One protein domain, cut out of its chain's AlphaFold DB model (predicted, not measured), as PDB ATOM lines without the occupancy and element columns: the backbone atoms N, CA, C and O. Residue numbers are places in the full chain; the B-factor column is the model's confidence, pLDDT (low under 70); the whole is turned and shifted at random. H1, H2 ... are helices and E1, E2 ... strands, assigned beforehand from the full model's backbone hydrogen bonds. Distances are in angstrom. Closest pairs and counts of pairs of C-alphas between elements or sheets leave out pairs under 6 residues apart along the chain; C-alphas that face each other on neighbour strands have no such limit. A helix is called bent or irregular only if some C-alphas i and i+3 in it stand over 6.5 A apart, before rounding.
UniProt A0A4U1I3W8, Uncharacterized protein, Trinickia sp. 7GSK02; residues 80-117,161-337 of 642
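What this domain is: This is residues 80 to 117 and 161 to 337 of the 642 residues of an uncharacterized protein of Trinickia sp. 7GSK02 (UniProt A0A4U1I3W8). An up-and-down bundle of four helices, H4, H5, H7 and H8, each running against the one before it in the chain, makes the body; H6 packs on H5, and the long helix H3 crosses H8. H1 crosses H3, with the short H2 at the end of H1. The 215 printed residues, mostly helix by class, hold eight named helices and one named strand, in the order H1 H2 H3 E1 H4 H5 H6 H7 H8. The whole is compact, with a radius of gyration of the C-alphas of 19.5 A, and elongated, spanning 66 by 41 by 32 A.

Where its parts are: H1, residues 81 to 96, begins at C-alpha 81 (28.573, -173.684, -0.927). H2 is residues 107 to 114; H3, residues 161 to 193, is 46.8 A long; E1 is residues 206 to 210. H4, residues 224 to 246, measures 33.4 A and H5, residues 250 to 271, 31.6 A. H6 is residues 279 to 296, H7 301 to 313, and H8, 316 to 332, ends at C-alpha 332 (53.159, -179.710, 1.137). H5 and H6 are irregular: C-alphas 251 and 254 are 7.7 A apart, 291 and 294 7.6 A.

How they stand to each other: The closest C-alphas of the touching hairpins are Arg 243 and Ala 256 for H4 and H5, 5.8 A, Ala 262 and Ala 296 for H5 and H6, 4.0 A, and Ile 311 and Arg 319 for H7 and H8, 5.5 A. H3 touches H8 with residues 176 to 188 alone, at a steep tilt of 49 degrees; the C-alphas of Ala 184 and Val 324 come closest, 5.9 A. H1 touches H3, Ala 92 to Leu 186 being the closest C-alphas, 5.2 A, and only just touches H2, with 3 pairs of C-alphas within 8 A, the closest Leu 96 and Phe 110, 6.1 A. E1 pairs with no named strand. Every O i to N i+4 pair is within hydrogen-bond range in H1, H2, H3, H4 and H7; H5 has 16 of 18, H6 12 of 14, H8 12 of 13.

The domain as a whole: The C-alphas of Gln 102 and Leu 280, the two farthest apart, are 67.3 A apart. Residues 118 to 160 are not printed; C-alphas 117 and 161 are 28.9 A apart across this cut. The links H3 to E1 and E1 to H4 are long. Residues 98 to 102 have pLDDT under 70.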
ATOM      1  N   ASP A  80      26.418-172.220   2.977       88.62
ATOM      2  CA  ASP A  80      26.094-172.146   1.554       88.62
ATOM      3  C   ASP A  80      27.369-172.312   0.709       88.62
ATOM      4  O   ASP A  80      28.343-171.565   0.838       88.62
ATOM      5  N   MET A  81      27.389-173.333  -0.146       86.31
ATOM      6  CA  MET A  81      28.573-173.684  -0.927       86.31
ATOM      7  C   MET A  81      28.877-172.689  -2.051       86.31
ATOM      8  O   MET A  81      30.058-172.486  -2.356       86.31
ATOM      9  N   GLU A  82      27.852-172.067  -2.631       90.25
ATOM     10  CA  GLU A  82      27.986-171.061  -3.683       90.25
ATOM     11  C   GLU A  82      28.531-169.758  -3.094       90.25
ATOM     12  O   GLU A  82      29.543-169.243  -3.575       90.25
ATOM     13  N   ALA A  83      27.956-169.296  -1.980       91.25
ATOM     14  CA  ALA A  83      28.443-168.125  -1.251       91.25
ATOM     15  C   ALA A  83      29.908-168.298  -0.812       91.25
ATOM     16  O   ALA A  83      30.733-167.403  -1.005       91.25
ATOM     17  N   ASN A  84      30.266-169.484  -0.308       89.38
ATOM     18  CA  ASN A  84      31.652-169.820   0.026       89.38
ATOM     19  C   ASN A  84      32.580-169.797  -1.205       89.38
ATOM     20  O   ASN A  84      33.729-169.366  -1.113       89.38
ATOM     21  N   GLY A  85      32.104-170.257  -2.367       90.62
ATOM     22  CA  GLY A  85      32.852-170.178  -3.625       90.62
ATOM     23  C   GLY A  85      33.132-168.734  -4.040       90.62
ATOM     24  O   GLY A  85      34.279-168.392  -4.336       90.62
ATOM     25  N   LEU A  86      32.108-167.878  -3.979       92.12
ATOM     26  CA  LEU A  86      32.219-166.450  -4.279       92.12
ATOM     27  C   LEU A  86      33.198-165.738  -3.337       92.12
ATOM     28  O   LEU A  86      34.002-164.933  -3.807       92.12
ATOM     29  N   ALA A  87      33.203-166.084  -2.046       92.81
ATOM     30  CA  ALA A  87      34.150-165.533  -1.080       92.81
ATOM     31  C   ALA A  87      35.613-165.838  -1.460       92.81
ATOM     32  O   ALA A  87      36.462-164.946  -1.433       92.81
ATOM     33  N   PHE A  88      35.929-167.066  -1.896       94.06
ATOM     34  CA  PHE A  88      37.276-167.387  -2.391       94.06
ATOM     35  C   PHE A  88      37.638-166.597  -3.651       94.06
ATOM     36  O   PHE A  88      38.773-166.127  -3.774       94.06
ATOM     37  N   THR A  89      36.695-166.429  -4.581       94.12
ATOM     38  CA  THR A  89      36.899-165.611  -5.785       94.12
ATOM     39  C   THR A  89      37.160-164.147  -5.434       94.12
ATOM     40  O   THR A  89      38.042-163.527  -6.028       94.12
ATOM     41  N   GLU A  90      36.446-163.594  -4.454       93.50
ATOM     42  CA  GLU A  90      36.657-162.229  -3.972       93.50
ATOM     43  C   GLU A  90      38.044-162.062  -3.343       93.50
ATOM     44  O   GLU A  90      38.771-161.130  -3.692       93.50
ATOM     45  N   VAL A  91      38.475-163.004  -2.497       92.12
ATOM     46  CA  VAL A  91      39.834-162.992  -1.934       92.12
ATOM     47  C   VAL A  91      40.883-163.074  -3.045       92.12
ATOM     48  O   VAL A  91      41.830-162.290  -3.043       92.12
ATOM     49  N   ALA A  92      40.715-163.963  -4.027       93.44
ATOM     50  CA  ALA A  92      41.632-164.071  -5.164       93.44
ATOM     51  C   ALA A  92      41.708-162.764  -5.976       93.44
ATOM     52  O   ALA A  92      42.798-162.347  -6.375       93.44
ATOM     53  N   ARG A  93      40.575-162.074  -6.160       91.94
ATOM     54  CA  ARG A  93      40.512-160.747  -6.790       91.94
ATOM     55  C   ARG A  93      41.253-159.692  -5.974       91.94
ATOM     56  O   ARG A  93      42.033-158.933  -6.542       91.94
ATOM     57  N   ASN A  94      41.073-159.679  -4.658       90.56
ATOM     58  CA  ASN A  94      41.763-158.746  -3.767       90.56
ATOM     59  C   ASN A  94      43.284-158.963  -3.766       90.56
ATOM     60  O   ASN A  94      44.043-157.996  -3.708       90.56
ATOM     61  N   VAL A  95      43.730-160.219  -3.872       89.31
ATOM     62  CA  VAL A  95      45.149-160.578  -4.028       89.31
ATOM     63  C   VAL A  95      45.697-160.090  -5.374       89.31
ATOM     64  O   VAL A  95      46.804-159.560  -5.410       89.31
ATOM     65  N   LEU A  96      44.936-160.231  -6.466       87.88
ATOM     66  CA  LEU A  96      45.352-159.789  -7.801       87.88
ATOM     67  C   LEU A  96      45.459-158.261  -7.912       87.88
ATOM     68  O   LEU A  96      46.446-157.756  -8.439       87.88
ATOM     69  N   PHE A  97      44.458-157.531  -7.417       81.56
ATOM     70  CA  PHE A  97      44.344-156.077  -7.589       81.56
ATOM     71  C   PHE A  97      44.871-155.252  -6.409       81.56
ATOM     72  O   PHE A  97      44.610-154.053  -6.386       81.56
ATOM     73  N   ALA A  98      45.562-155.880  -5.443       67.38
ATOM     74  CA  ALA A  98      46.151-155.271  -4.242       67.38
ATOM     75  C   ALA A  98      45.411-153.996  -3.791       67.38
ATOM     76  O   ALA A  98      45.795-152.899  -4.190       67.38
ATOM     77  N   ALA A  99      44.327-154.162  -3.020       54.09
ATOM     78  CA  ALA A  99      43.373-153.121  -2.606       54.09
ATOM     79  C   ALA A  99      43.872-151.663  -2.775       54.09
ATOM     80  O   ALA A  99      44.556-151.125  -1.905       54.09
ATOM     81  N   GLY A 100      43.520-151.030  -3.904       53.81
ATOM     82  CA  GLY A 100      43.833-149.624  -4.194       53.81
ATOM     83  C   GLY A 100      44.886-149.366  -5.280       53.81
ATOM     84  O   GLY A 100      45.156-148.200  -5.575       53.81
ATOM     85  N   ALA A 101      45.464-150.394  -5.909       62.41
ATOM     86  CA  ALA A 101      46.366-150.201  -7.044       62.41
ATOM     87  C   ALA A 101      45.601-149.720  -8.297       62.41
ATOM     88  O   ALA A 101      44.697-150.390  -8.785       62.41
ATOM     89  N   GLN A 102      45.979-148.555  -8.839       60.84
ATOM     90  CA  GLN A 102      45.417-148.009 -10.090       60.84
ATOM     91  C   GLN A 102      46.053-148.601 -11.361       60.84
ATOM     92  O   GLN A 102      45.626-148.279 -12.467       60.84
ATOM     93  N   GLN A 103      47.098-149.420 -11.223       71.25
ATOM     94  CA  GLN A 103      47.828-150.014 -12.345       71.25
ATOM     95  C   GLN A 103      47.309-151.415 -12.664       71.25
ATOM     96  O   GLN A 103      46.880-152.144 -11.768       71.25
ATOM     97  N   GLU A 104      47.393-151.799 -13.941       82.31
ATOM     98  CA  GLU A 104      47.132-153.175 -14.362       82.31
ATOM     99  C   GLU A 104      48.026-154.153 -13.580       82.31
ATOM    100  O   GLU A 104      49.217-153.878 -13.380       82.31
ATOM    101  N   PRO A 105      47.481-155.296 -13.125       86.94
ATOM    102  CA  PRO A 105      48.258-156.266 -12.377       86.94
ATOM    103  C   PRO A 105      49.407-156.790 -13.243       86.94
ATOM    104  O   PRO A 105      49.250-157.051 -14.436       86.94
ATOM    105  N   ARG A 106      50.584-156.970 -12.638       90.75
ATOM    106  CA  ARG A 106      51.758-157.537 -13.308       90.75
ATOM    107  C   ARG A 106      51.911-159.002 -12.929       90.75
ATOM    108  O   ARG A 106      51.839-159.358 -11.755       90.75
ATOM    109  N   TRP A 107      52.187-159.844 -13.925       93.31
ATOM    110  CA  TRP A 107      52.345-161.287 -13.722       93.31
ATOM    111  C   TRP A 107      53.394-161.624 -12.655       93.31
ATOM    112  O   TRP A 107      53.129-162.439 -11.776       93.31
ATOM    113  N   ASP A 108      54.576-161.003 -12.723       93.19
ATOM    114  CA  ASP A 108      55.680-161.329 -11.814       93.19
ATOM    115  C   ASP A 108      55.360-160.952 -10.359       93.19
ATOM    116  O   ASP A 108      55.709-161.702  -9.447       93.19
ATOM    117  N   ASP A 109      54.627-159.854 -10.143       91.44
ATOM    118  CA  ASP A 109      54.204-159.408  -8.812       91.44
ATOM    119  C   ASP A 109      53.154-160.359  -8.223       91.44
ATOM    120  O   ASP A 109      53.289-160.819  -7.085       91.44
ATOM    121  N   PHE A 110      52.145-160.731  -9.021       92.94
ATOM    122  CA  PHE A 110      51.129-161.702  -8.614       92.94
ATOM    123  C   PHE A 110      51.756-163.065  -8.302       92.94
ATOM    124  O   PHE A 110      51.502-163.648  -7.246       92.94
ATOM    125  N   ARG A 111      52.647-163.544  -9.174       94.62
ATOM    126  CA  ARG A 111      53.393-164.789  -8.986       94.62
ATOM    127  C   ARG A 111      54.226-164.757  -7.701       94.62
ATOM    128  O   ARG A 111      54.133-165.680  -6.897       94.62
ATOM    129  N   ALA A 112      54.992-163.695  -7.455       91.81
ATOM    130  CA  ALA A 112      55.792-163.556  -6.234       91.81
ATOM    131  C   ALA A 112      54.933-163.512  -4.955       91.81
ATOM    132  O   ALA A 112      55.380-163.933  -3.881       91.81
ATOM    133  N   LEU A 113      53.701-163.006  -5.055       91.25
ATOM    134  CA  LEU A 113      52.754-162.958  -3.947       91.25
ATOM    135  C   LEU A 113      52.195-164.344  -3.607       91.25
ATOM    136  O   LEU A 113      52.165-164.695  -2.427       91.25
ATOM    137  N   VAL A 114      51.789-165.125  -4.615       94.88
ATOM    138  CA  VAL A 114      51.072-166.396  -4.408       94.88
ATOM    139  C   VAL A 114      51.969-167.631  -4.396       94.88
ATOM    140  O   VAL A 114      51.603-168.630  -3.787       94.88
ATOM    141  N   GLU A 115      53.150-167.601  -5.019       96.25
ATOM    142  CA  GLU A 115      54.093-168.733  -5.015       96.25
ATOM    143  C   GLU A 115      55.019-168.735  -3.792       96.25
ATOM    144  O   GLU A 115      55.819-169.654  -3.620       96.25
ATOM    145  N   ARG A 116      54.935-167.730  -2.916       92.44
ATOM    146  CA  ARG A 116      55.668-167.700  -1.647       92.44
ATOM    147  C   ARG A 116      54.725-168.016  -0.499       92.44
ATOM    148  O   ARG A 116      53.744-167.313  -0.286       92.44
ATOM    149  N   THR A 117      55.088-169.007   0.307       93.38
ATOM    150  CA  THR A 117      54.385-169.302   1.554       93.38
ATOM    151  C   THR A 117      54.588-168.164   2.549       93.38
ATOM    152  O   THR A 117      55.721-167.817   2.892       93.38
ATOM    153  N   LEU A 161      47.765-190.781  21.694       93.62
ATOM    154  CA  LEU A 161      48.462-190.240  20.521       93.62
ATOM    155  C   LEU A 161      47.751-190.588  19.196       93.62
ATOM    156  O   LEU A 161      47.774-189.807  18.244       93.62
ATOM    157  N   ALA A 162      47.095-191.752  19.131       93.31
ATOM    158  CA  ALA A 162      46.283-192.132  17.981       93.31
ATOM    159  C   ALA A 162      45.054-191.219  17.838       93.31
ATOM    160  O   ALA A 162      44.790-190.747  16.734       93.31
ATOM    161  N   ASP A 163      44.358-190.909  18.936       92.38
ATOM    162  CA  ASP A 163      43.211-189.992  18.933       92.38
ATOM    163  C   ASP A 163      43.606-188.573  18.521       92.38
ATOM    164  O   ASP A 163      42.867-187.926  17.772       92.38
ATOM    165  N   GLU A 164      44.767-188.094  18.986       94.44
ATOM    166  CA  GLU A 164      45.321-186.806  18.560       94.44
ATOM    167  C   GLU A 164      45.564-186.803  17.049       94.44
ATOM    168  O   GLU A 164      45.153-185.872  16.352       94.44
ATOM    169  N   PHE A 165      46.207-187.857  16.531       95.69
ATOM    170  CA  PHE A 165      46.516-187.966  15.111       95.69
ATOM    171  C   PHE A 165      45.255-188.010  14.254       95.69
ATOM    172  O   PHE A 165      45.181-187.267  13.281       95.69
ATOM    173  N   GLU A 166      44.270-188.848  14.592       94.19
ATOM    174  CA  GLU A 166      43.037-188.977  13.804       94.19
ATOM    175  C   GLU A 166      42.295-187.645  13.698       94.19
ATOM    176  O   GLU A 166      41.896-187.224  12.610       94.19
ATOM    177  N   GLN A 167      42.138-186.949  14.824       93.25
ATOM    178  CA  GLN A 167      41.418-185.680  14.864       93.25
ATOM    179  C   GLN A 167      42.185-184.572  14.133       93.25
ATOM    180  O   GLN A 167      41.593-183.841  13.336       93.25
ATOM    181  N   ALA A 168      43.503-184.478  14.336       94.94
ATOM    182  CA  ALA A 168      44.329-183.509  13.625       94.94
ATOM    183  C   ALA A 168      44.368-183.797  12.118       94.94
ATOM    184  O   ALA A 168      44.212-182.876  11.321       94.94
ATOM    185  N   ALA A 169      44.518-185.058  11.706       96.62
ATOM    186  CA  ALA A 169      44.541-185.453  10.299       96.62
ATOM    187  C   ALA A 169      43.212-185.147   9.593       96.62
ATOM    188  O   ALA A 169      43.233-184.649   8.467       96.62
ATOM    189  N   ALA A 170      42.072-185.372  10.254       95.00
ATOM    190  CA  ALA A 170      40.761-185.002   9.723       95.00
ATOM    191  C   ALA A 170      40.634-183.481   9.524       95.00
ATOM    192  O   ALA A 170      40.255-183.021   8.445       95.00
ATOM    193  N   ALA A 171      41.021-182.686  10.528       94.44
ATOM    194  CA  ALA A 171      40.973-181.227  10.442       94.44
ATOM    195  C   ALA A 171      41.941-180.665   9.382       94.44
ATOM    196  O   ALA A 171      41.582-179.763   8.623       94.44
ATOM    197  N   ILE A 172      43.145-181.240   9.273       97.81
ATOM    198  CA  ILE A 172      44.101-180.940   8.203       97.81
ATOM    199  C   ILE A 172      43.486-181.282   6.844       97.81
ATOM    200  O   ILE A 172      43.598-180.474   5.929       97.81
ATOM    201  N   GLY A 173      42.816-182.431   6.704       97.81
ATOM    202  CA  GLY A 173      42.115-182.831   5.481       97.81
ATOM    203  C   GLY A 173      41.122-181.768   5.005       97.81
ATOM    204  O   GLY A 173      41.251-181.279   3.884       97.81
ATOM    205  N   HIS A 174      40.229-181.314   5.891       95.31
ATOM    206  CA  HIS A 174      39.298-180.218   5.589       95.31
ATOM    207  C   HIS A 174      40.025-178.911   5.229       95.31
ATOM    208  O   HIS A 174      39.637-178.203   4.299       95.31
ATOM    209  N   GLY A 175      41.117-178.597   5.934       96.50
ATOM    210  CA  GLY A 175      41.965-177.450   5.611       96.50
ATOM    211  C   GLY A 175      42.588-177.558   4.215       96.50
ATOM    212  O   GLY A 175      42.642-176.568   3.487       96.50
ATOM    213  N   ARG A 176      43.031-178.751   3.804       98.12
ATOM    214  CA  ARG A 176      43.574-179.004   2.462       98.12
ATOM    215  C   ARG A 176      42.504-178.838   1.389       98.12
ATOM    216  O   ARG A 176      42.800-178.236   0.362       98.12
ATOM    217  N   ASP A 177      41.273-179.277   1.643       96.62
ATOM    218  CA  ASP A 177      40.142-179.063   0.727       96.62
ATOM    219  C   ASP A 177      39.844-177.569   0.540       96.62
ATOM    220  O   ASP A 177      39.650-177.101  -0.584       96.62
ATOM    221  N   ALA A 178      39.884-176.788   1.623       95.00
ATOM    222  CA  ALA A 178      39.740-175.336   1.551       95.00
ATOM    223  C   ALA A 178      40.886-174.673   0.763       95.00
ATOM    224  O   ALA A 178      40.639-173.784  -0.054       95.00
ATOM    225  N   LEU A 179      42.132-175.125   0.955       96.81
ATOM    226  CA  LEU A 179      43.283-174.630   0.193       96.81
ATOM    227  C   LEU A 179      43.190-174.969  -1.297       96.81
ATOM    228  O   LEU A 179      43.561-174.137  -2.121       96.81
ATOM    229  N   ASP A 180      42.666-176.137  -1.662       97.38
ATOM    230  CA  ASP A 180      42.459-176.499  -3.066       97.38
ATOM    231  C   ASP A 180      41.415-175.595  -3.728       97.38
ATOM    232  O   ASP A 180      41.646-175.105  -4.835       97.38
ATOM    233  N   ARG A 181      40.307-175.295  -3.035       96.50
ATOM    234  CA  ARG A 181      39.301-174.325  -3.509       96.50
ATOM    235  C   ARG A 181      39.897-172.929  -3.672       96.50
ATOM    236  O   ARG A 181      39.647-172.268  -4.681       96.50
ATOM    237  N   PHE A 182      40.721-172.494  -2.722       96.44
ATOM    238  CA  PHE A 182      41.397-171.203  -2.816       96.44
ATOM    239  C   PHE A 182      42.402-171.158  -3.976       96.44
ATOM    240  O   PHE A 182      42.402-170.213  -4.766       96.44
ATOM    241  N   ASN A 183      43.207-172.207  -4.148       97.56
ATOM    242  CA  ASN A 183      44.142-172.332  -5.263       97.56
ATOM    243  C   ASN A 183      43.413-172.382  -6.614       97.56
ATOM    244  O   ASN A 183      43.885-171.779  -7.576       97.56
ATOM    245  N   ALA A 184      42.250-173.037  -6.691       97.69
ATOM    246  CA  ALA A 184      41.410-173.037  -7.884       97.69
ATOM    247  C   ALA A 184      40.914-171.624  -8.234       97.69
ATOM    248  O   ALA A 184      40.933-171.250  -9.408       97.69
ATOM    249  N   ALA A 185      40.534-170.816  -7.237       97.56
ATOM    250  CA  ALA A 185      40.151-169.418  -7.443       97.56
ATOM    251  C   ALA A 185      41.331-168.561  -7.944       97.56
ATOM    252  O   ALA A 185      41.175-167.811  -8.908       97.56
ATOM    253  N   LEU A 186      42.526-168.724  -7.358       97.38
ATOM    254  CA  LEU A 186      43.752-168.041  -7.802       97.38
ATOM    255  C   LEU A 186      44.159-168.436  -9.231       97.38
ATOM    256  O   LEU A 186      44.533-167.580 -10.031       97.38
ATOM    257  N   LEU A 187      44.075-169.722  -9.574       98.06
ATOM    258  CA  LEU A 187      44.379-170.209 -10.921       98.06
ATOM    259  C   LEU A 187      43.337-169.745 -11.942       98.06
ATOM    260  O   LEU A 187      43.702-169.397 -13.062       98.06
ATOM    261  N   SER A 188      42.060-169.699 -11.560       97.38
ATOM    262  CA  SER A 188      40.982-169.236 -12.440       97.38
ATOM    263  C   SER A 188      41.125-167.751 -12.760       97.38
ATOM    264  O   SER A 188      41.099-167.385 -13.930       97.38
ATOM    265  N   ILE A 189      41.383-166.898 -11.760       96.00
ATOM    266  CA  ILE A 189      41.577-165.466 -12.024       96.00
ATOM    267  C   ILE A 189      42.860-165.200 -12.829       96.00
ATOM    268  O   ILE A 189      42.887-164.322 -13.693       96.00
ATOM    269  N   ALA A 190      43.909-166.003 -12.613       96.44
ATOM    270  CA  ALA A 190      45.125-165.952 -13.417       96.44
ATOM    271  C   ALA A 190      44.884-166.398 -14.862       96.44
ATOM    272  O   ALA A 190      45.452-165.803 -15.770       96.44
ATOM    273  N   ARG A 191      44.044-167.416 -15.089       96.62
ATOM    274  CA  ARG A 191      43.632-167.857 -16.430       96.62
ATOM    275  C   ARG A 191      42.885-166.754 -17.161       96.62
ATOM    276  O   ARG A 191      43.163-166.531 -18.332       96.62
ATOM    277  N   ASP A 192      41.974-166.072 -16.479       95.19
ATOM    278  CA  ASP A 192      41.153-165.032 -17.096       95.19
ATOM    279  C   ASP A 192      41.985-163.769 -17.413       95.19
ATOM    280  O   ASP A 192      41.720-163.085 -18.397       95.19
ATOM    281  N   THR A 193      43.039-163.495 -16.630       95.12
ATOM    282  CA  THR A 193      43.939-162.336 -16.821       95.12
ATOM    283  C   THR A 193      45.108-162.633 -17.773       95.12
ATOM    284  O   THR A 193      45.480-161.795 -18.591       95.12
ATOM    285  N   TRP A 194      45.695-163.832 -17.691       96.19
ATOM    286  CA  TRP A 194      46.838-164.284 -18.496       96.19
ATOM    287  C   TRP A 194      46.618-165.708 -19.052       96.19
ATOM    288  O   TRP A 194      47.262-166.665 -18.592       96.19
ATOM    289  N   PRO A 195      45.761-165.870 -20.083       95.62
ATOM    290  CA  PRO A 195      45.353-167.178 -20.613       95.62
ATOM    291  C   PRO A 195      46.500-168.071 -21.099       95.62
ATOM    292  O   PRO A 195      46.402-169.295 -21.041       95.62
ATOM    293  N   GLU A 196      47.607-167.476 -21.543       95.38
ATOM    294  CA  GLU A 196      48.770-168.208 -22.058       95.38
ATOM    295  C   GLU A 196      49.759-168.640 -20.962       95.38
ATOM    296  O   GLU A 196      50.611-169.493 -21.205       95.38
ATOM    297  N   ARG A 197      49.673-168.067 -19.749       95.56
ATOM    298  CA  ARG A 197      50.700-168.230 -18.698       95.56
ATOM    299  C   ARG A 197      50.206-168.915 -17.431       95.56
ATOM    300  O   ARG A 197      51.027-169.432 -16.679       95.56
ATOM    301  N   TRP A 198      48.899-168.935 -17.171       97.19
ATOM    302  CA  TRP A 198      48.341-169.385 -15.886       97.19
ATOM    303  C   TRP A 198      48.742-170.811 -15.478       97.19
ATOM    304  O   TRP A 198      48.894-171.085 -14.291       97.19
ATOM    305  N   THR A 199      48.989-171.710 -16.436       97.31
ATOM    306  CA  THR A 199      49.450-173.085 -16.166       97.31
ATOM    307  C   THR A 199      50.877-173.149 -15.620       97.31
ATOM    308  O   THR A 199      51.272-174.183 -15.079       97.31
ATOM    309  N   ALA A 200      51.659-172.073 -15.722       96.94
ATOM    310  CA  ALA A 200      52.970-171.960 -15.089       96.94
ATOM    311  C   ALA A 200      52.877-171.568 -13.604       96.94
ATOM    312  O   ALA A 200      53.855-171.742 -12.884       96.94
ATOM    313  N   LEU A 201      51.722-171.073 -13.139       97.94
ATOM    314  CA  LEU A 201      51.521-170.657 -11.752       97.94
ATOM    315  C   LEU A 201      51.450-171.867 -10.810       97.94
ATOM    316  O   LEU A 201      50.720-172.833 -11.060       97.94
ATOM    317  N   VAL A 202      52.164-171.797  -9.689       98.06
ATOM    318  CA  VAL A 202      52.142-172.818  -8.633       98.06
ATOM    319  C   VAL A 202      51.805-172.162  -7.288       98.06
ATOM    320  O   VAL A 202      52.702-171.913  -6.478       98.06
ATOM    321  N   PRO A 203      50.521-171.838  -7.032       97.44
ATOM    322  CA  PRO A 203      50.135-171.132  -5.816       97.44
ATOM    323  C   PRO A 203      50.422-171.977  -4.566       97.44
ATOM    324  O   PRO A 203      50.013-173.129  -4.454       97.44
ATOM    325  N   LYS A 204      51.129-171.381  -3.606       95.88
ATOM    326  CA  LYS A 204      51.407-171.943  -2.277       95.88
ATOM    327  C   LYS A 204      51.450-170.871  -1.174       95.88
ATOM    328  O   LYS A 204      52.389-170.858  -0.371       95.88
ATOM    329  N   PRO A 205      50.462-169.959  -1.105       92.56
ATOM    330  CA  PRO A 205      50.518-168.827  -0.179       92.56
ATOM    331  C   PRO A 205      50.323-169.242   1.290       92.56
ATOM    332  O   PRO A 205      50.831-168.572   2.195       92.56
ATOM    333  N   LEU A 206      49.621-170.358   1.522       95.25
ATOM    334  CA  LEU A 206      49.317-170.918   2.835       95.25
ATOM    335  C   LEU A 206      49.720-172.397   2.896       95.25
ATOM    336  O   LEU A 206      49.457-173.156   1.962       95.25
ATOM    337  N   VAL A 207      50.304-172.811   4.020       95.88
ATOM    338  CA  VAL A 207      50.584-174.222   4.328       95.88
ATOM    339  C   VAL A 207      49.938-174.637   5.645       95.88
ATOM    340  O   VAL A 207      49.543-173.801   6.457       95.88
ATOM    341  N   LEU A 208      49.809-175.945   5.842       98.00
ATOM    342  CA  LEU A 208      49.333-176.531   7.091       98.00
ATOM    343  C   LEU A 208      50.482-177.326   7.693       98.00
ATOM    344  O   LEU A 208      51.173-178.037   6.961       98.00
ATOM    345  N   SER A 209      50.648-177.234   9.004       96.69
ATOM    346  CA  SER A 209      51.687-177.926   9.764       96.69
ATOM    347  C   SER A 209      51.088-178.632  10.971       96.69
ATOM    348  O   SER A 209      49.982-178.308  11.393       96.69
ATOM    349  N   THR A 210      51.818-179.571  11.567       96.50
ATOM    350  CA  THR A 210      51.371-180.250  12.788       96.50
ATOM    351  C   THR A 210      52.511-180.520  13.766       96.50
ATOM    352  O   THR A 210      53.648-180.764  13.355       96.50
ATOM    353  N   TRP A 211      52.186-180.459  15.058       94.94
ATOM    354  CA  TRP A 211      53.025-180.884  16.190       94.94
ATOM    355  C   TRP A 211      52.682-182.305  16.658       94.94
ATOM    356  O   TRP A 211      53.454-182.924  17.386       94.94
ATOM    357  N   VAL A 212      51.527-182.838  16.249       95.06
ATOM    358  CA  VAL A 212      51.000-184.117  16.738       95.06
ATOM    359  C   VAL A 212      51.916-185.270  16.331       95.06
ATOM    360  O   VAL A 212      52.063-185.557  15.143       95.06
ATOM    361  N   GLY A 213      52.518-185.935  17.322       91.94
ATOM    362  CA  GLY A 213      53.503-187.002  17.111       91.94
ATOM    363  C   GLY A 213      54.947-186.542  16.919       91.94
ATOM    364  O   GLY A 213      55.813-187.369  16.620       91.94
ATOM    365  N   TYR A 214      55.202-185.241  17.060       92.62
ATOM    366  CA  TYR A 214      56.487-184.596  16.772       92.62
ATOM    367  C   TYR A 214      56.969-183.679  17.907       92.62
ATOM    368  O   TYR A 214      58.169-183.426  18.025       92.62
ATOM    369  N   ASP A 215      56.047-183.179  18.731       91.19
ATOM    370  CA  ASP A 215      56.340-182.445  19.958       91.19
ATOM    371  C   ASP A 215      56.621-183.412  21.110       91.19
ATOM    372  O   ASP A 215      55.717-184.071  21.622       91.19
ATOM    373  N   THR A 216      57.895-183.518  21.485       88.56
ATOM    374  CA  THR A 216      58.367-184.391  22.576       88.56
ATOM    375  C   THR A 216      58.682-183.609  23.853       88.56
ATOM    376  O   THR A 216      59.198-184.173  24.819       88.56
ATOM    377  N   ASP A 217      58.421-182.302  23.859       84.50
ATOM    378  CA  ASP A 217      58.656-181.443  25.012       84.50
ATOM    379  C   ASP A 217      57.694-181.820  26.149       84.50
ATOM    380  O   ASP A 217      56.476-181.814  25.986       84.50
ATOM    381  N   GLY A 218      58.238-182.252  27.290       82.38
ATOM    382  CA  GLY A 218      57.446-182.758  28.418       82.38
ATOM    383  C   GLY A 218      56.703-184.085  28.179       82.38
ATOM    384  O   GLY A 218      55.966-184.517  29.064       82.38
ATOM    385  N   ARG A 219      56.898-184.758  27.034       86.31
ATOM    386  CA  ARG A 219      56.201-186.008  26.679       86.31
ATOM    387  C   ARG A 219      57.136-187.204  26.599       86.31
ATOM    388  O   ARG A 219      58.110-187.208  25.850       86.31
ATOM    389  N   THR A 220      56.802-188.253  27.341       86.31
ATOM    390  CA  THR A 220      57.542-189.526  27.363       86.31
ATOM    391  C   THR A 220      56.817-190.652  26.632       86.31
ATOM    392  O   THR A 220      57.399-191.710  26.413       86.31
ATOM    393  N   ASP A 221      55.567-190.427  26.236       90.12
ATOM    394  CA  ASP A 221      54.711-191.403  25.570       90.12
ATOM    395  C   ASP A 221      54.917-191.462  24.044       90.12
ATOM    396  O   ASP A 221      54.382-192.352  23.389       90.12
ATOM    397  N   ILE A 222      55.707-190.542  23.475       93.25
ATOM    398  CA  ILE A 222      56.003-190.482  22.037       93.25
ATOM    399  C   ILE A 222      57.394-191.065  21.761       93.25
ATOM    400  O   ILE A 222      58.419-190.441  22.048       93.25
ATOM    401  N   GLY A 223      57.440-192.255  21.158       94.88
ATOM    402  CA  GLY A 223      58.675-192.868  20.674       94.88
ATOM    403  C   GLY A 223      59.098-192.359  19.292       94.88
ATOM    404  O   GLY A 223      58.286-191.898  18.489       94.88
ATOM    405  N   TRP A 224      60.382-192.512  18.946       95.81
ATOM    406  CA  TRP A 224      60.873-192.164  17.602       95.81
ATOM    407  C   TRP A 224      60.215-193.020  16.505       95.81
ATOM    408  O   TRP A 224      60.029-192.560  15.376       95.81
ATOM    409  N   TRP A 225      59.830-194.258  16.833       96.25
ATOM    410  CA  TRP A 225      59.064-195.128  15.941       96.25
ATOM    411  C   TRP A 225      57.651-194.583  15.711       96.25
ATOM    412  O   TRP A 225      57.173-194.641  14.580       96.25
ATOM    413  N   ASP A 226      57.013-193.982  16.721       97.00
ATOM    414  CA  ASP A 226      55.704-193.339  16.572       97.00
ATOM    415  C   ASP A 226      55.813-192.130  15.647       97.00
ATOM    416  O   ASP A 226      55.052-192.024  14.687       97.00
ATOM    417  N   THR A 227      56.827-191.279  15.838       96.31
ATOM    418  CA  THR A 227      57.121-190.157  14.936       96.31
ATOM    419  C   THR A 227      57.253-190.605  13.473       96.31
ATOM    420  O   THR A 227      56.624-190.020  12.581       96.31
ATOM    421  N   LEU A 228      58.030-191.662  13.198       97.50
ATOM    422  CA  LEU A 228      58.188-192.183  11.835       97.50
ATOM    423  C   LEU A 228      56.896-192.828  11.309       97.50
ATOM    424  O   LEU A 228      56.539-192.592  10.151       97.50
ATOM    425  N   ARG A 229      56.157-193.570  12.145       97.81
ATOM    426  CA  ARG A 229      54.856-194.159  11.788       97.81
ATOM    427  C   ARG A 229      53.866-193.077  11.379       97.81
ATOM    428  O   ARG A 229      53.276-193.154  10.306       97.81
ATOM    429  N   LEU A 230      53.700-192.042  12.200       97.38
ATOM    430  CA  LEU A 230      52.770-190.943  11.939       97.38
ATOM    431  C   LEU A 230      53.191-190.143  10.701       97.38
ATOM    432  O   LEU A 230      52.340-189.777   9.890       97.38
ATOM    433  N   ARG A 231      54.499-189.959  10.467       97.31
ATOM    434  CA  ARG A 231      54.992-189.339   9.228       97.31
ATOM    435  C   ARG A 231      54.679-190.174   7.983       97.31
ATOM    436  O   ARG A 231      54.274-189.590   6.973       97.31
ATOM    437  N   LEU A 232      54.839-191.498   8.036       98.31
ATOM    438  CA  LEU A 232      54.439-192.402   6.949       98.31
ATOM    439  C   LEU A 232      52.924-192.357   6.718       98.31
ATOM    440  O   LEU A 232      52.482-192.282   5.575       98.31
ATOM    441  N   ARG A 233      52.119-192.304   7.784       98.44
ATOM    442  CA  ARG A 233      50.660-192.147   7.677       98.44
ATOM    443  C   ARG A 233      50.271-190.817   7.022       98.44
ATOM    444  O   ARG A 233      49.445-190.822   6.112       98.44
ATOM    445  N   MET A 234      50.909-189.698   7.380       98.12
ATOM    446  CA  MET A 234      50.704-188.408   6.694       98.12
ATOM    447  C   MET A 234      51.088-188.463   5.211       98.12
ATOM    448  O   MET A 234      50.418-187.858   4.373       98.12
ATOM    449  N   LYS A 235      52.148-189.206   4.869       98.50
ATOM    450  CA  LYS A 235      52.550-189.439   3.478       98.50
ATOM    451  C   LYS A 235      51.512-190.250   2.714       98.50
ATOM    452  O   LYS A 235      51.129-189.855   1.616       98.50
ATOM    453  N   ARG A 236      51.023-191.338   3.308       98.69
ATOM    454  CA  ARG A 236      49.947-192.159   2.749       98.69
ATOM    455  C   ARG A 236      48.709-191.314   2.449       98.69
ATOM    456  O   ARG A 236      48.182-191.392   1.347       98.69
ATOM    457  N   LEU A 237      48.284-190.467   3.391       98.62
ATOM    458  CA  LEU A 237      47.136-189.571   3.212       98.62
ATOM    459  C   LEU A 237      47.343-188.583   2.052       98.62
ATOM    460  O   LEU A 237      46.436-188.389   1.247       98.62
ATOM    461  N   GLN A 238      48.539-188.003   1.915       98.38
ATOM    462  CA  GLN A 238      48.861-187.111   0.795       98.38
ATOM    463  C   GLN A 238      48.877-187.841  -0.554       98.38
ATOM    464  O   GLN A 238      48.360-187.316  -1.538       98.38
ATOM    465  N   LEU A 239      49.434-189.052  -0.621       98.62
ATOM    466  CA  LEU A 239      49.418-189.858  -1.843       98.62
ATOM    467  C   LEU A 239      47.989-190.280  -2.215       98.62
ATOM    468  O   LEU A 239      47.598-190.155  -3.372       98.62
ATOM    469  N   ALA A 240      47.181-190.692  -1.236       98.50
ATOM    470  CA  ALA A 240      45.777-191.043  -1.441       98.50
ATOM    471  C   ALA A 240      44.951-189.841  -1.924       98.50
ATOM    472  O   ALA A 240      44.073-190.005  -2.773       98.50
ATOM    473  N   ARG A 241      45.269-188.636  -1.432       98.06
ATOM    474  CA  ARG A 241      44.691-187.381  -1.921       98.06
ATOM    475  C   ARG A 241      45.038-187.137  -3.387       98.06
ATOM    476  O   ARG A 241      44.131-186.911  -4.179       98.06
ATOM    477  N   ILE A 242      46.320-187.216  -3.752       98.25
ATOM    478  CA  ILE A 242      46.761-187.022  -5.144       98.25
ATOM    479  C   ILE A 242      46.067-188.028  -6.060       98.25
ATOM    480  O   ILE A 242      45.538-187.633  -7.093       98.25
ATOM    481  N   ARG A 243      46.017-189.303  -5.656       98.25
ATOM    482  CA  ARG A 243      45.299-190.359  -6.379       98.25
ATOM    483  C   ARG A 243      43.851-189.954  -6.670       98.25
ATOM    484  O   ARG A 243      43.447-190.002  -7.823       98.25
ATOM    485  N   GLY A 244      43.105-189.513  -5.653       97.81
ATOM    486  CA  GLY A 244      41.712-189.086  -5.826       97.81
ATOM    487  C   GLY A 244      41.552-187.837  -6.701       97.81
ATOM    488  O   GLY A 244      40.566-187.712  -7.414       97.81
ATOM    489  N   GLN A 245      42.527-186.922  -6.699       97.44
ATOM    490  CA  GLN A 245      42.490-185.709  -7.527       97.44
ATOM    491  C   GLN A 245      42.770-185.963  -9.015       97.44
ATOM    492  O   GLN A 245      42.386-185.144  -9.848       97.44
ATOM    493  N   VAL A 246      43.475-187.046  -9.352       96.69
ATOM    494  CA  VAL A 246      43.836-187.388 -10.743       96.69
ATOM    495  C   VAL A 246      43.005-188.538 -11.308       96.69
ATOM    496  O   VAL A 246      43.160-188.904 -12.475       96.69
ATOM    497  N   GLU A 247      42.132-189.119 -10.487       94.31
ATOM    498  CA  GLU A 247      41.242-190.209 -10.865       94.31
ATOM    499  C   GLU A 247      40.333-189.788 -12.032       94.31
ATOM    500  O   GLU A 247      39.779-188.692 -12.057       94.31
ATOM    501  N   GLY A 248      40.216-190.652 -13.043       92.75
ATOM    502  CA  GLY A 248      39.409-190.390 -14.240       92.75
ATOM    503  C   GLY A 248      40.054-189.481 -15.297       92.75
ATOM    504  O   GLY A 248      39.543-189.421 -16.414       92.75
ATOM    505  N   ILE A 249      41.195-188.839 -15.019       96.88
ATOM    506  CA  ILE A 249      41.892-187.987 -15.996       96.88
ATOM    507  C   ILE A 249      42.833-188.842 -16.857       96.88
ATOM    508  O   ILE A 249      43.915-189.246 -16.426       96.88
ATOM    509  N   ALA A 250      42.448-189.095 -18.111       95.94
ATOM    510  CA  ALA A 250      43.152-190.032 -18.996       95.94
ATOM    511  C   ALA A 250      44.647-189.705 -19.195       95.94
ATOM    512  O   ALA A 250      45.489-190.604 -19.145       95.94
ATOM    513  N   CYS A 251      45.001-188.426 -19.375       96.81
ATOM    514  CA  CYS A 251      46.398-188.010 -19.545       96.81
ATOM    515  C   CYS A 251      47.234-188.109 -18.255       96.81
ATOM    516  O   CYS A 251      48.460-188.063 -18.326       96.81
ATOM    517  N   ALA A 252      46.600-188.281 -17.090       97.44
ATOM    518  CA  ALA A 252      47.263-188.435 -15.800       97.44
ATOM    519  C   ALA A 252      47.474-189.906 -15.395       97.44
ATOM    520  O   ALA A 252      47.993-190.168 -14.311       97.44
ATOM    521  N   ARG A 253      47.133-190.883 -16.252       97.44
ATOM    522  CA  ARG A 253      47.299-192.318 -15.951       97.44
ATOM    523  C   ARG A 253      48.715-192.699 -15.472       97.44
ATOM    524  O   ARG A 253      48.796-193.364 -14.442       97.44
ATOM    525  N   PRO A 254      49.824-192.250 -16.102       98.06
ATOM    526  CA  PRO A 254      51.169-192.563 -15.603       98.06
ATOM    527  C   PRO A 254      51.444-192.008 -14.196       98.06
ATOM    528  O   PRO A 254      52.132-192.637 -13.393       98.06
ATOM    529  N   LEU A 255      50.889-190.832 -13.878       98.06
ATOM    530  CA  LEU A 255      50.964-190.248 -12.541       98.06
ATOM    531  C   LEU A 255      50.173-191.090 -11.533       98.06
ATOM    532  O   LEU A 255      50.697-191.393 -10.462       98.06
ATOM    533  N   ALA A 256      48.953-191.503 -11.883       98.00
ATOM    534  CA  ALA A 256      48.121-192.358 -11.040       98.00
ATOM    535  C   ALA A 256      48.817-193.695 -10.729       98.00
ATOM    536  O   ALA A 256      48.991-194.033  -9.561       98.00
ATOM    537  N   GLU A 257      49.324-194.402 -11.744       97.94
ATOM    538  CA  GLU A 257      50.066-195.667 -11.581       97.94
ATOM    539  C   GLU A 257      51.306-195.501 -10.686       97.94
ATOM    540  O   GLU A 257      51.606-196.339  -9.823       97.94
ATOM    541  N   ARG A 258      52.021-194.377 -10.839       98.31
ATOM    542  CA  ARG A 258      53.185-194.068 -10.007       98.31
ATOM    543  C   ARG A 258      52.809-193.823  -8.547       98.31
ATOM    544  O   ARG A 258      53.568-194.229  -7.662       98.31
ATOM    545  N   VAL A 259      51.687-193.151  -8.300       98.50
ATOM    546  CA  VAL A 259      51.157-192.886  -6.955       98.50
ATOM    547  C   VAL A 259      50.661-194.175  -6.303       98.50
ATOM    548  O   VAL A 259      50.979-194.395  -5.139       98.50
ATOM    549  N   GLU A 260      49.993-195.064  -7.041       98.38
ATOM    550  CA  GLU A 260      49.582-196.386  -6.537       98.38
ATOM    551  C   GLU A 260      50.774-197.233  -6.097       98.38
ATOM    552  O   GLU A 260      50.790-197.794  -5.001       98.38
ATOM    553  N   THR A 261      51.835-197.249  -6.906       98.56
ATOM    554  CA  THR A 261      53.086-197.933  -6.543       98.56
ATOM    555  C   THR A 261      53.670-197.375  -5.239       98.56
ATOM    556  O   THR A 261      54.169-198.125  -4.399       98.56
ATOM    557  N   ALA A 262      53.603-196.051  -5.049       98.56
ATOM    558  CA  ALA A 262      54.073-195.414  -3.822       98.56
ATOM    559  C   ALA A 262      53.174-195.725  -2.618       98.56
ATOM    560  O   ALA A 262      53.699-195.959  -1.532       98.56
ATOM    561  N   LEU A 263      51.852-195.750  -2.804       98.62
ATOM    562  CA  LEU A 263      50.883-196.113  -1.770       98.62
ATOM    563  C   LEU A 263      51.113-197.534  -1.263       98.62
ATOM    564  O   LEU A 263      51.258-197.717  -0.059       98.62
ATOM    565  N   ALA A 264      51.230-198.510  -2.167       98.62
ATOM    566  CA  ALA A 264      51.465-199.903  -1.795       98.62
ATOM    567  C   ALA A 264      52.757-200.071  -0.975       98.62
ATOM    568  O   ALA A 264      52.755-200.725   0.066       98.62
ATOM    569  N   ALA A 265      53.845-199.416  -1.396       98.56
ATOM    570  CA  ALA A 265      55.115-199.458  -0.673       98.56
ATOM    571  C   ALA A 265      55.041-198.775   0.705       98.56
ATOM    572  O   ALA A 265      55.627-199.260   1.671       98.56
ATOM    573  N   VAL A 266      54.326-197.650   0.818       98.62
ATOM    574  CA  VAL A 266      54.123-196.964   2.105       98.62
ATOM    575  C   VAL A 266      53.240-197.797   3.041       98.62
ATOM    576  O   VAL A 266      53.515-197.832   4.239       98.62
ATOM    577  N   ASP A 267      52.232-198.498   2.523       98.69
ATOM    578  CA  ASP A 267      51.355-199.366   3.320       98.69
ATOM    579  C   ASP A 267      52.122-200.552   3.914       98.69
ATOM    580  O   ASP A 267      51.976-200.838   5.105       98.69
ATOM    581  N   GLU A 268      53.020-201.169   3.143       98.19
ATOM    582  CA  GLU A 268      53.945-202.189   3.653       98.19
ATOM    583  C   GLU A 268      54.851-201.622   4.758       98.19
ATOM    584  O   GLU A 268      54.952-202.202   5.841       98.19
ATOM    585  N   GLN A 269      55.456-200.450   4.528       98.44
ATOM    586  CA  GLN A 269      56.334-199.786   5.500       98.44
ATOM    587  C   GLN A 269      55.615-199.444   6.812       98.44
ATOM    588  O   GLN A 269      56.193-199.608   7.886       98.44
ATOM    589  N   ILE A 270      54.362-198.983   6.747       98.31
ATOM    590  CA  ILE A 270      53.531-198.739   7.934       98.31
ATOM    591  C   ILE A 270      53.244-200.059   8.654       98.31
ATOM    592  O   ILE A 270      53.363-200.108   9.879       98.31
ATOM    593  N   GLY A 271      52.902-201.117   7.911       97.94
ATOM    594  CA  GLY A 271      52.553-202.426   8.465       97.94
ATOM    595  C   GLY A 271      53.687-203.103   9.238       97.94
ATOM    596  O   GLY A 271      53.421-203.819  10.200       97.94
ATOM    597  N   VAL A 272      54.946-202.846   8.869       97.69
ATOM    598  CA  VAL A 272      56.123-203.391   9.572       97.69
ATOM    599  C   VAL A 272      56.762-202.424  10.575       97.69
ATOM    600  O   VAL A 272      57.797-202.749  11.159       97.69
ATOM    601  N   CYS A 273      56.189-201.235  10.777       97.56
ATOM    602  CA  CYS A 273      56.709-200.250  11.723       97.56
ATOM    603  C   CYS A 273      56.614-200.774  13.169       97.56
ATOM    604  O   CYS A 273      55.536-201.214  13.576       97.56
ATOM    605  N   PRO A 274      57.704-200.738  13.964       96.75
ATOM    606  CA  PRO A 274      57.718-201.334  15.296       96.75
ATOM    607  C   PRO A 274      56.823-200.546  16.253       96.75
ATOM    608  O   PRO A 274      56.658-199.337  16.087       96.75
ATOM    609  N   ALA A 275      56.247-201.228  17.245       94.06
ATOM    610  CA  ALA A 275      55.444-200.610  18.305       94.06
ATOM    611  C   ALA A 275      56.299-200.014  19.436       94.06
ATOM    612  O   ALA A 275      55.816-199.165  20.179       94.06
ATOM    613  N   ASP A 276      57.546-200.466  19.551       94.38
ATOM    614  CA  ASP A 276      58.481-200.142  20.617       94.38
ATOM    615  C   ASP A 276      59.939-200.194  20.106       94.38
ATOM    616  O   ASP A 276      60.214-200.180  18.902       94.38
ATOM    617  N   ALA A 277      60.886-200.243  21.041       92.88
ATOM    618  CA  ALA A 277      62.317-200.311  20.779       92.88
ATOM    619  C   ALA A 277      62.846-201.743  20.512       92.88
ATOM    620  O   ALA A 277      64.042-201.972  20.690       92.88
ATOM    621  N   ASP A 278      62.014-202.719  20.118       97.06
ATOM    622  CA  ASP A 278      62.482-204.087  19.838       97.06
ATOM    623  C   ASP A 278      63.506-204.127  18.677       97.06
ATOM    624  O   ASP A 278      63.160-203.804  17.534       97.06
ATOM    625  N   PRO A 279      64.761-204.567  18.907       97.06
ATOM    626  CA  PRO A 279      65.810-204.519  17.887       97.06
ATOM    627  C   PRO A 279      65.479-205.295  16.606       97.06
ATOM    628  O   PRO A 279      65.852-204.872  15.507       97.06
ATOM    629  N   LEU A 280      64.781-206.431  16.718       97.19
ATOM    630  CA  LEU A 280      64.446-207.258  15.559       97.19
ATOM    631  C   LEU A 280      63.347-206.604  14.713       97.19
ATOM    632  O   LEU A 280      63.454-206.572  13.484       97.19
ATOM    633  N   ALA A 281      62.314-206.051  15.348       97.56
ATOM    634  CA  ALA A 281      61.278-205.278  14.676       97.56
ATOM    635  C   ALA A 281      61.852-204.022  14.006       97.56
ATOM    636  O   ALA A 281      61.553-203.766  12.839       97.56
ATOM    637  N   VAL A 282      62.748-203.300  14.686       97.56
ATOM    638  CA  VAL A 282      63.464-202.143  14.125       97.56
ATOM    639  C   VAL A 282      64.292-202.536  12.900       97.56
ATOM    640  O   VAL A 282      64.256-201.837  11.887       97.56
ATOM    641  N   SER A 283      64.997-203.669  12.946       97.94
ATOM    642  CA  SER A 283      65.776-204.179  11.810       97.94
ATOM    643  C   SER A 283      64.894-204.479  10.590       97.94
ATOM    644  O   SER A 283      65.195-204.026   9.483       97.94
ATOM    645  N   ARG A 284      63.754-205.162  10.784       97.75
ATOM    646  CA  ARG A 284      62.781-205.421   9.703       97.75
ATOM    647  C   ARG A 284      62.225-204.126   9.111       97.75
ATOM    648  O   ARG A 284      62.168-203.980   7.892       97.75
ATOM    649  N   PHE A 285      61.862-203.170   9.963       98.19
ATOM    650  CA  PHE A 285      61.368-201.866   9.527       98.19
ATOM    651  C   PHE A 285      62.411-201.091   8.717       98.19
ATOM    652  O   PHE A 285      62.096-200.543   7.660       98.19
ATOM    653  N   ALA A 286      63.670-201.098   9.162       97.94
ATOM    654  CA  ALA A 286      64.773-200.486   8.433       97.94
ATOM    655  C   ALA A 286      64.953-201.118   7.042       97.94
ATOM    656  O   ALA A 286      65.112-200.393   6.060       97.94
ATOM    657  N   GLN A 287      64.878-202.449   6.932       97.94
ATOM    658  CA  GLN A 287      64.961-203.151   5.645       97.94
ATOM    659  C   GLN A 287      63.822-202.751   4.697       97.94
ATOM    660  O   GLN A 287      64.088-202.437   3.536       97.94
ATOM    661  N   ALA A 288      62.582-202.677   5.189       97.56
ATOM    662  CA  ALA A 288      61.430-202.257   4.387       97.56
ATOM    663  C   ALA A 288      61.523-200.788   3.934       97.56
ATOM    664  O   ALA A 288      61.245-200.462   2.776       97.56
ATOM    665  N   LEU A 289      61.971-199.883   4.811       96.00
ATOM    666  CA  LEU A 289      62.194-198.479   4.458       96.00
ATOM    667  C   LEU A 289      63.295-198.322   3.405       96.00
ATOM    668  O   LEU A 289      63.103-197.639   2.398       96.00
ATOM    669  N   VAL A 290      64.450-198.957   3.617       96.88
ATOM    670  CA  VAL A 290      65.613-198.822   2.730       96.88
ATOM    671  C   VAL A 290      65.363-199.499   1.382       96.88
ATOM    672  O   VAL A 290      65.640-198.892   0.346       96.88
ATOM    673  N   GLY A 291      64.816-200.719   1.383       96.50
ATOM    674  CA  GLY A 291      64.511-201.482   0.171       96.50
ATOM    675  C   GLY A 291      63.357-200.882  -0.635       96.50
ATOM    676  O   GLY A 291      63.443-200.785  -1.859       96.50
ATOM    677  N   GLY A 292      62.314-200.392   0.042       95.94
ATOM    678  CA  GLY A 292      61.117-199.822  -0.585       95.94
ATOM    679  C   GLY A 292      61.228-198.349  -0.991       95.94
ATOM    680  O   GLY A 292      60.326-197.831  -1.648       95.94
ATOM    681  N   ARG A 293      62.317-197.643  -0.643       94.00
ATOM    682  CA  ARG A 293      62.444-196.176  -0.806       94.00
ATOM    683  C   ARG A 293      62.145-195.659  -2.217       94.00
ATOM    684  O   ARG A 293      61.556-194.591  -2.374       94.00
ATOM    685  N   ALA A 294      62.566-196.401  -3.243       94.62
ATOM    686  CA  ALA A 294      62.377-196.000  -4.632       94.62
ATOM    687  C   ALA A 294      60.893-196.074  -5.004       94.62
ATOM    688  O   ALA A 294      60.340-195.087  -5.482       94.62
ATOM    689  N   ALA A 295      60.234-197.197  -4.701       97.44
ATOM    690  CA  ALA A 295      58.800-197.373  -4.911       97.44
ATOM    691  C   ALA A 295      57.995-196.332  -4.116       97.44
ATOM    692  O   ALA A 295      57.181-195.618  -4.699       97.44
ATOM    693  N   ALA A 296      58.330-196.129  -2.840       97.19
ATOM    694  CA  ALA A 296      57.642-195.212  -1.933       97.19
ATOM    695  C   ALA A 296      57.813-193.709  -2.249       97.19
ATOM    696  O   ALA A 296      57.122-192.907  -1.625       97.19
ATOM    697  N   CYS A 297      58.707-193.307  -3.167       96.31
ATOM    698  CA  CYS A 297      59.156-191.918  -3.406       96.31
ATOM    699  C   CYS A 297      59.783-191.255  -2.171       96.31
ATOM    700  O   CYS A 297      59.079-190.954  -1.220       96.31
ATOM    701  N   VAL A 298      61.063-190.889  -2.196       96.06
ATOM    702  CA  VAL A 298      61.656-190.046  -1.127       96.06
ATOM    703  C   VAL A 298      61.604-188.550  -1.432       96.06
ATOM    704  O   VAL A 298      61.909-187.740  -0.571       96.06
ATOM    705  N   SER A 299      61.211-188.173  -2.649       96.38
ATOM    706  CA  SER A 299      61.049-186.782  -3.063       96.38
ATOM    707  C   SER A 299      59.800-186.613  -3.928       96.38
ATOM    708  O   SER A 299      59.383-187.555  -4.604       96.38
ATOM    709  N   SER A 300      59.209-185.418  -3.915       96.88
ATOM    710  CA  SER A 300      58.081-185.023  -4.764       96.88
ATOM    711  C   SER A 300      58.472-184.773  -6.224       96.88
ATOM    712  O   SER A 300      57.592-184.771  -7.085       96.88
ATOM    713  N   ALA A 301      59.766-184.613  -6.531       96.88
ATOM    714  CA  ALA A 301      60.245-184.283  -7.874       96.88
ATOM    715  C   ALA A 301      59.744-185.237  -8.983       96.88
ATOM    716  O   ALA A 301      59.244-184.734  -9.987       96.88
ATOM    717  N   PRO A 302      59.767-186.580  -8.822       96.25
ATOM    718  CA  PRO A 302      59.255-187.489  -9.851       96.25
ATOM    719  C   PRO A 302      57.765-187.285 -10.149       96.25
ATOM    720  O   PRO A 302      57.347-187.371 -11.299       96.25
ATOM    721  N   LEU A 303      56.963-186.988  -9.123       98.06
ATOM    722  CA  LEU A 303      55.531-186.737  -9.287       98.06
ATOM    723  C   LEU A 303      55.281-185.373  -9.942       98.06
ATOM    724  O   LEU A 303      54.413-185.261 -10.802       98.06
ATOM    725  N   LEU A 304      56.059-184.344  -9.582       97.94
ATOM    726  CA  LEU A 304      55.973-183.012 -10.192       97.94
ATOM    727  C   LEU A 304      56.288-183.038 -11.695       97.94
ATOM    728  O   LEU A 304      55.615-182.344 -12.456       97.94
ATOM    729  N   THR A 305      57.250-183.858 -12.129       97.94
ATOM    730  CA  THR A 305      57.526-184.074 -13.559       97.94
ATOM    731  C   THR A 305      56.308-184.662 -14.273       97.94
ATOM    732  O   THR A 305      55.853-184.094 -15.262       97.94
ATOM    733  N   LEU A 306      55.712-185.727 -13.723       98.31
ATOM    734  CA  LEU A 306      54.523-186.364 -14.305       98.31
ATOM    735  C   LEU A 306      53.298-185.433 -14.323       98.31
ATOM    736  O   LEU A 306      52.492-185.489 -15.251       98.31
ATOM    737  N   PHE A 307      53.166-184.537 -13.338       98.44
ATOM    738  CA  PHE A 307      52.169-183.463 -13.382       98.44
ATOM    739  C   PHE A 307      52.399-182.509 -14.558       98.44
ATOM    740  O   PHE A 307      51.432-182.104 -15.200       98.44
ATOM    741  N   GLY A 308      53.653-182.136 -14.837       97.38
ATOM    742  CA  GLY A 308      54.004-181.297 -15.985       97.38
ATOM    743  C   GLY A 308      53.529-181.905 -17.305       97.38
ATOM    744  O   GLY A 308      52.833-181.236 -18.072       97.38
ATOM    745  N   ASP A 309      53.817-183.191 -17.505       97.25
ATOM    746  CA  ASP A 309      53.404-183.936 -18.698       97.25
ATOM    747  C   ASP A 309      51.875-184.038 -18.806       97.25
ATOM    748  O   ASP A 309      51.304-183.773 -19.867       97.25
ATOM    749  N   ALA A 310      51.184-184.355 -17.706       97.94
ATOM    750  CA  ALA A 310      49.724-184.463 -17.689       97.94
ATOM    751  C   ALA A 310      49.036-183.120 -18.004       97.94
ATOM    752  O   ALA A 310      48.107-183.073 -18.813       97.94
ATOM    753  N   ILE A 311      49.513-182.011 -17.421       98.19
ATOM    754  CA  ILE A 311      48.963-180.659 -17.640       98.19
ATOM    755  C   ILE A 311      49.110-180.229 -19.104       98.19
ATOM    756  O   ILE A 311      48.186-179.623 -19.662       98.19
ATOM    757  N   ALA A 312      50.242-180.552 -19.738       96.94
ATOM    758  CA  ALA A 312      50.488-180.225 -21.141       96.94
ATOM    759  C   ALA A 312      49.436-180.855 -22.074       96.94
ATOM    760  O   ALA A 312      48.981-180.198 -23.009       96.94
ATOM    761  N   HIS A 313      48.975-182.070 -21.760       96.88
ATOM    762  CA  HIS A 313      48.021-182.834 -22.573       96.88
ATOM    763  C   HIS A 313      46.553-182.707 -22.128       96.88
ATOM    764  O   HIS A 313      45.660-183.170 -22.834       96.88
ATOM    765  N   ALA A 314      46.283-182.094 -20.973       96.75
ATOM    766  CA  ALA A 314      44.927-181.884 -20.467       96.75
ATOM    767  C   ALA A 314      44.231-180.675 -21.113       96.75
ATOM    768  O   ALA A 314      44.884-179.719 -21.539       96.75
ATOM    769  N   ALA A 315      42.897-180.670 -21.102       92.75
ATOM    770  CA  ALA A 315      42.065-179.559 -21.563       92.75
ATOM    771  C   ALA A 315      40.997-179.187 -20.520       92.75
ATOM    772  O   ALA A 315      40.711-179.957 -19.607       92.75
ATOM    773  N   GLY A 316      40.410-177.993 -20.656       91.56
ATOM    774  CA  GLY A 316      39.244-177.571 -19.872       91.56
ATOM    775  C   GLY A 316      39.417-177.694 -18.351       91.56
ATOM    776  O   GLY A 316      40.414-177.238 -17.785       91.56
ATOM    777  N   SER A 317      38.417-178.296 -17.701       94.00
ATOM    778  CA  SER A 317      38.369-178.526 -16.252       94.00
ATOM    779  C   SER A 317      39.494-179.429 -15.749       94.00
ATOM    780  O   SER A 317      40.040-179.160 -14.680       94.00
ATOM    781  N   ASP A 318      39.900-180.434 -16.529       97.25
ATOM    782  CA  ASP A 318      40.939-181.391 -16.131       97.25
ATOM    783  C   ASP A 318      42.293-180.695 -15.993       97.25
ATOM    784  O   ASP A 318      43.044-180.940 -15.049       97.25
ATOM    785  N   ARG A 319      42.591-179.752 -16.898       98.00
ATOM    786  CA  ARG A 319      43.823-178.957 -16.821       98.00
ATOM    787  C   ARG A 319      43.858-178.106 -15.550       98.00
ATOM    788  O   ARG A 319      44.903-178.025 -14.909       98.00
ATOM    789  N   LEU A 320      42.731-177.497 -15.166       97.94
ATOM    790  CA  LEU A 320      42.633-176.740 -13.913       97.94
ATOM    791  C   LEU A 320      42.801-177.659 -12.695       97.94
ATOM    792  O   LEU A 320      43.590-177.335 -11.809       97.94
ATOM    793  N   ALA A 321      42.121-178.808 -12.674       98.06
ATOM    794  CA  ALA A 321      42.215-179.790 -11.592       98.06
ATOM    795  C   ALA A 321      43.660-180.273 -11.378       98.06
ATOM    796  O   ALA A 321      44.159-180.267 -10.252       98.06
ATOM    797  N   LEU A 322      44.381-180.585 -12.461       98.69
ATOM    798  CA  LEU A 322      45.794-180.964 -12.394       98.69
ATOM    799  C   LEU A 322      46.691-179.827 -11.887       98.69
ATOM    800  O   LEU A 322      47.611-180.080 -11.108       98.69
ATOM    801  N   CYS A 323      46.438-178.574 -12.283       98.69
ATOM    802  CA  CYS A 323      47.178-177.426 -11.751       98.69
ATOM    803  C   CYS A 323      46.944-177.233 -10.242       98.69
ATOM    804  O   CYS A 323      47.904-176.945  -9.524       98.69
ATOM    805  N   VAL A 324      45.712-177.433  -9.756       98.50
ATOM    806  CA  VAL A 324      45.374-177.384  -8.320       98.50
ATOM    807  C   VAL A 324      46.088-178.504  -7.558       98.50
ATOM    808  O   VAL A 324      46.772-178.234  -6.572       98.50
ATOM    809  N   ALA A 325      46.019-179.743  -8.049       98.50
ATOM    810  CA  ALA A 325      46.688-180.887  -7.432       98.50
ATOM    811  C   ALA A 325      48.220-180.718  -7.397       98.50
ATOM    812  O   ALA A 325      48.858-180.937  -6.362       98.50
ATOM    813  N   ARG A 326      48.819-180.224  -8.492       98.62
ATOM    814  CA  ARG A 326      50.249-179.877  -8.555       98.62
ATOM    815  C   ARG A 326      50.613-178.806  -7.527       98.62
ATOM    816  O   ARG A 326      51.646-178.931  -6.872       98.62
ATOM    817  N   ALA A 327      49.791-177.768  -7.378       98.31
ATOM    818  CA  ALA A 327      49.996-176.717  -6.383       98.31
ATOM    819  C   ALA A 327      49.981-177.286  -4.953       98.31
ATOM    820  O   ALA A 327      50.884-177.006  -4.163       98.31
ATOM    821  N   GLY A 328      49.027-178.174  -4.656       97.44
ATOM    822  CA  GLY A 328      48.953-178.897  -3.388       97.44
ATOM    823  C   GLY A 328      50.210-179.725  -3.091       97.44
ATOM    824  O   GLY A 328      50.732-179.645  -1.976       97.44
ATOM    825  N   LEU A 329      50.721-180.484  -4.067       98.00
ATOM    826  CA  LEU A 329      51.969-181.252  -3.936       98.00
ATOM    827  C   LEU A 329      53.196-180.342  -3.772       98.00
ATOM    828  O   LEU A 329      54.064-180.618  -2.950       98.00
ATOM    829  N   ALA A 330      53.278-179.248  -4.528       97.12
ATOM    830  CA  ALA A 330      54.395-178.308  -4.447       97.12
ATOM    831  C   ALA A 330      54.437-177.538  -3.115       97.12
ATOM    832  O   ALA A 330      55.515-177.139  -2.673       97.12
ATOM    833  N   ALA A 331      53.279-177.313  -2.488       96.31
ATOM    834  CA  ALA A 331      53.164-176.629  -1.206       96.31
ATOM    835  C   ALA A 331      53.501-177.538  -0.008       96.31
ATOM    836  O   ALA A 331      54.152-177.085   0.934       96.31
ATOM    837  N   HIS A 332      53.093-178.815  -0.037       97.19
ATOM    838  CA  HIS A 332      53.159-179.710   1.137       97.19
ATOM    839  C   HIS A 332      54.067-180.936   0.966       97.19
ATOM    840  O   HIS A 332      54.241-181.704   1.911       97.19
ATOM    841  N   GLY A 333      54.658-181.125  -0.215       96.12
ATOM    842  CA  GLY A 333      55.553-182.242  -0.499       96.12
ATOM    843  C   GLY A 333      54.859-183.597  -0.352       96.12
ATOM    844  O   GLY A 333      53.703-183.772  -0.736       96.12
ATOM    845  N   LEU A 334      55.567-184.580   0.207       97.31
ATOM    846  CA  LEU A 334      55.042-185.934   0.426       97.31
ATOM    847  C   LEU A 334      54.377-186.065   1.804       97.31
ATOM    848  O   LEU A 334      54.549-187.070   2.499       97.31
ATOM    849  N   SER A 335      53.686-185.025   2.259       96.75
ATOM    850  CA  SER A 335      52.969-185.004   3.533       96.75
ATOM    851  C   SER A 335      51.652-184.261   3.399       96.75
ATOM    852  O   SER A 335      51.541-183.321   2.616       96.75
ATOM    853  N   LEU A 336      50.655-184.649   4.194       97.19
ATOM    854  CA  LEU A 336      49.394-183.912   4.256       97.19
ATOM    855  C   LEU A 336      49.570-182.555   4.971       97.19
ATOM    856  O   LEU A 336      48.874-181.591   4.656       97.19
ATOM    857  N   ALA A 337      50.537-182.474   5.891       97.56
ATOM    858  CA  ALA A 337      50.959-181.272   6.609       97.56
ATOM    859  C   ALA A 337      52.478-181.280   6.854       97.56
ATOM    860  O   ALA A 337      53.090-182.345   6.966       97.56
TER     861      ALA A 337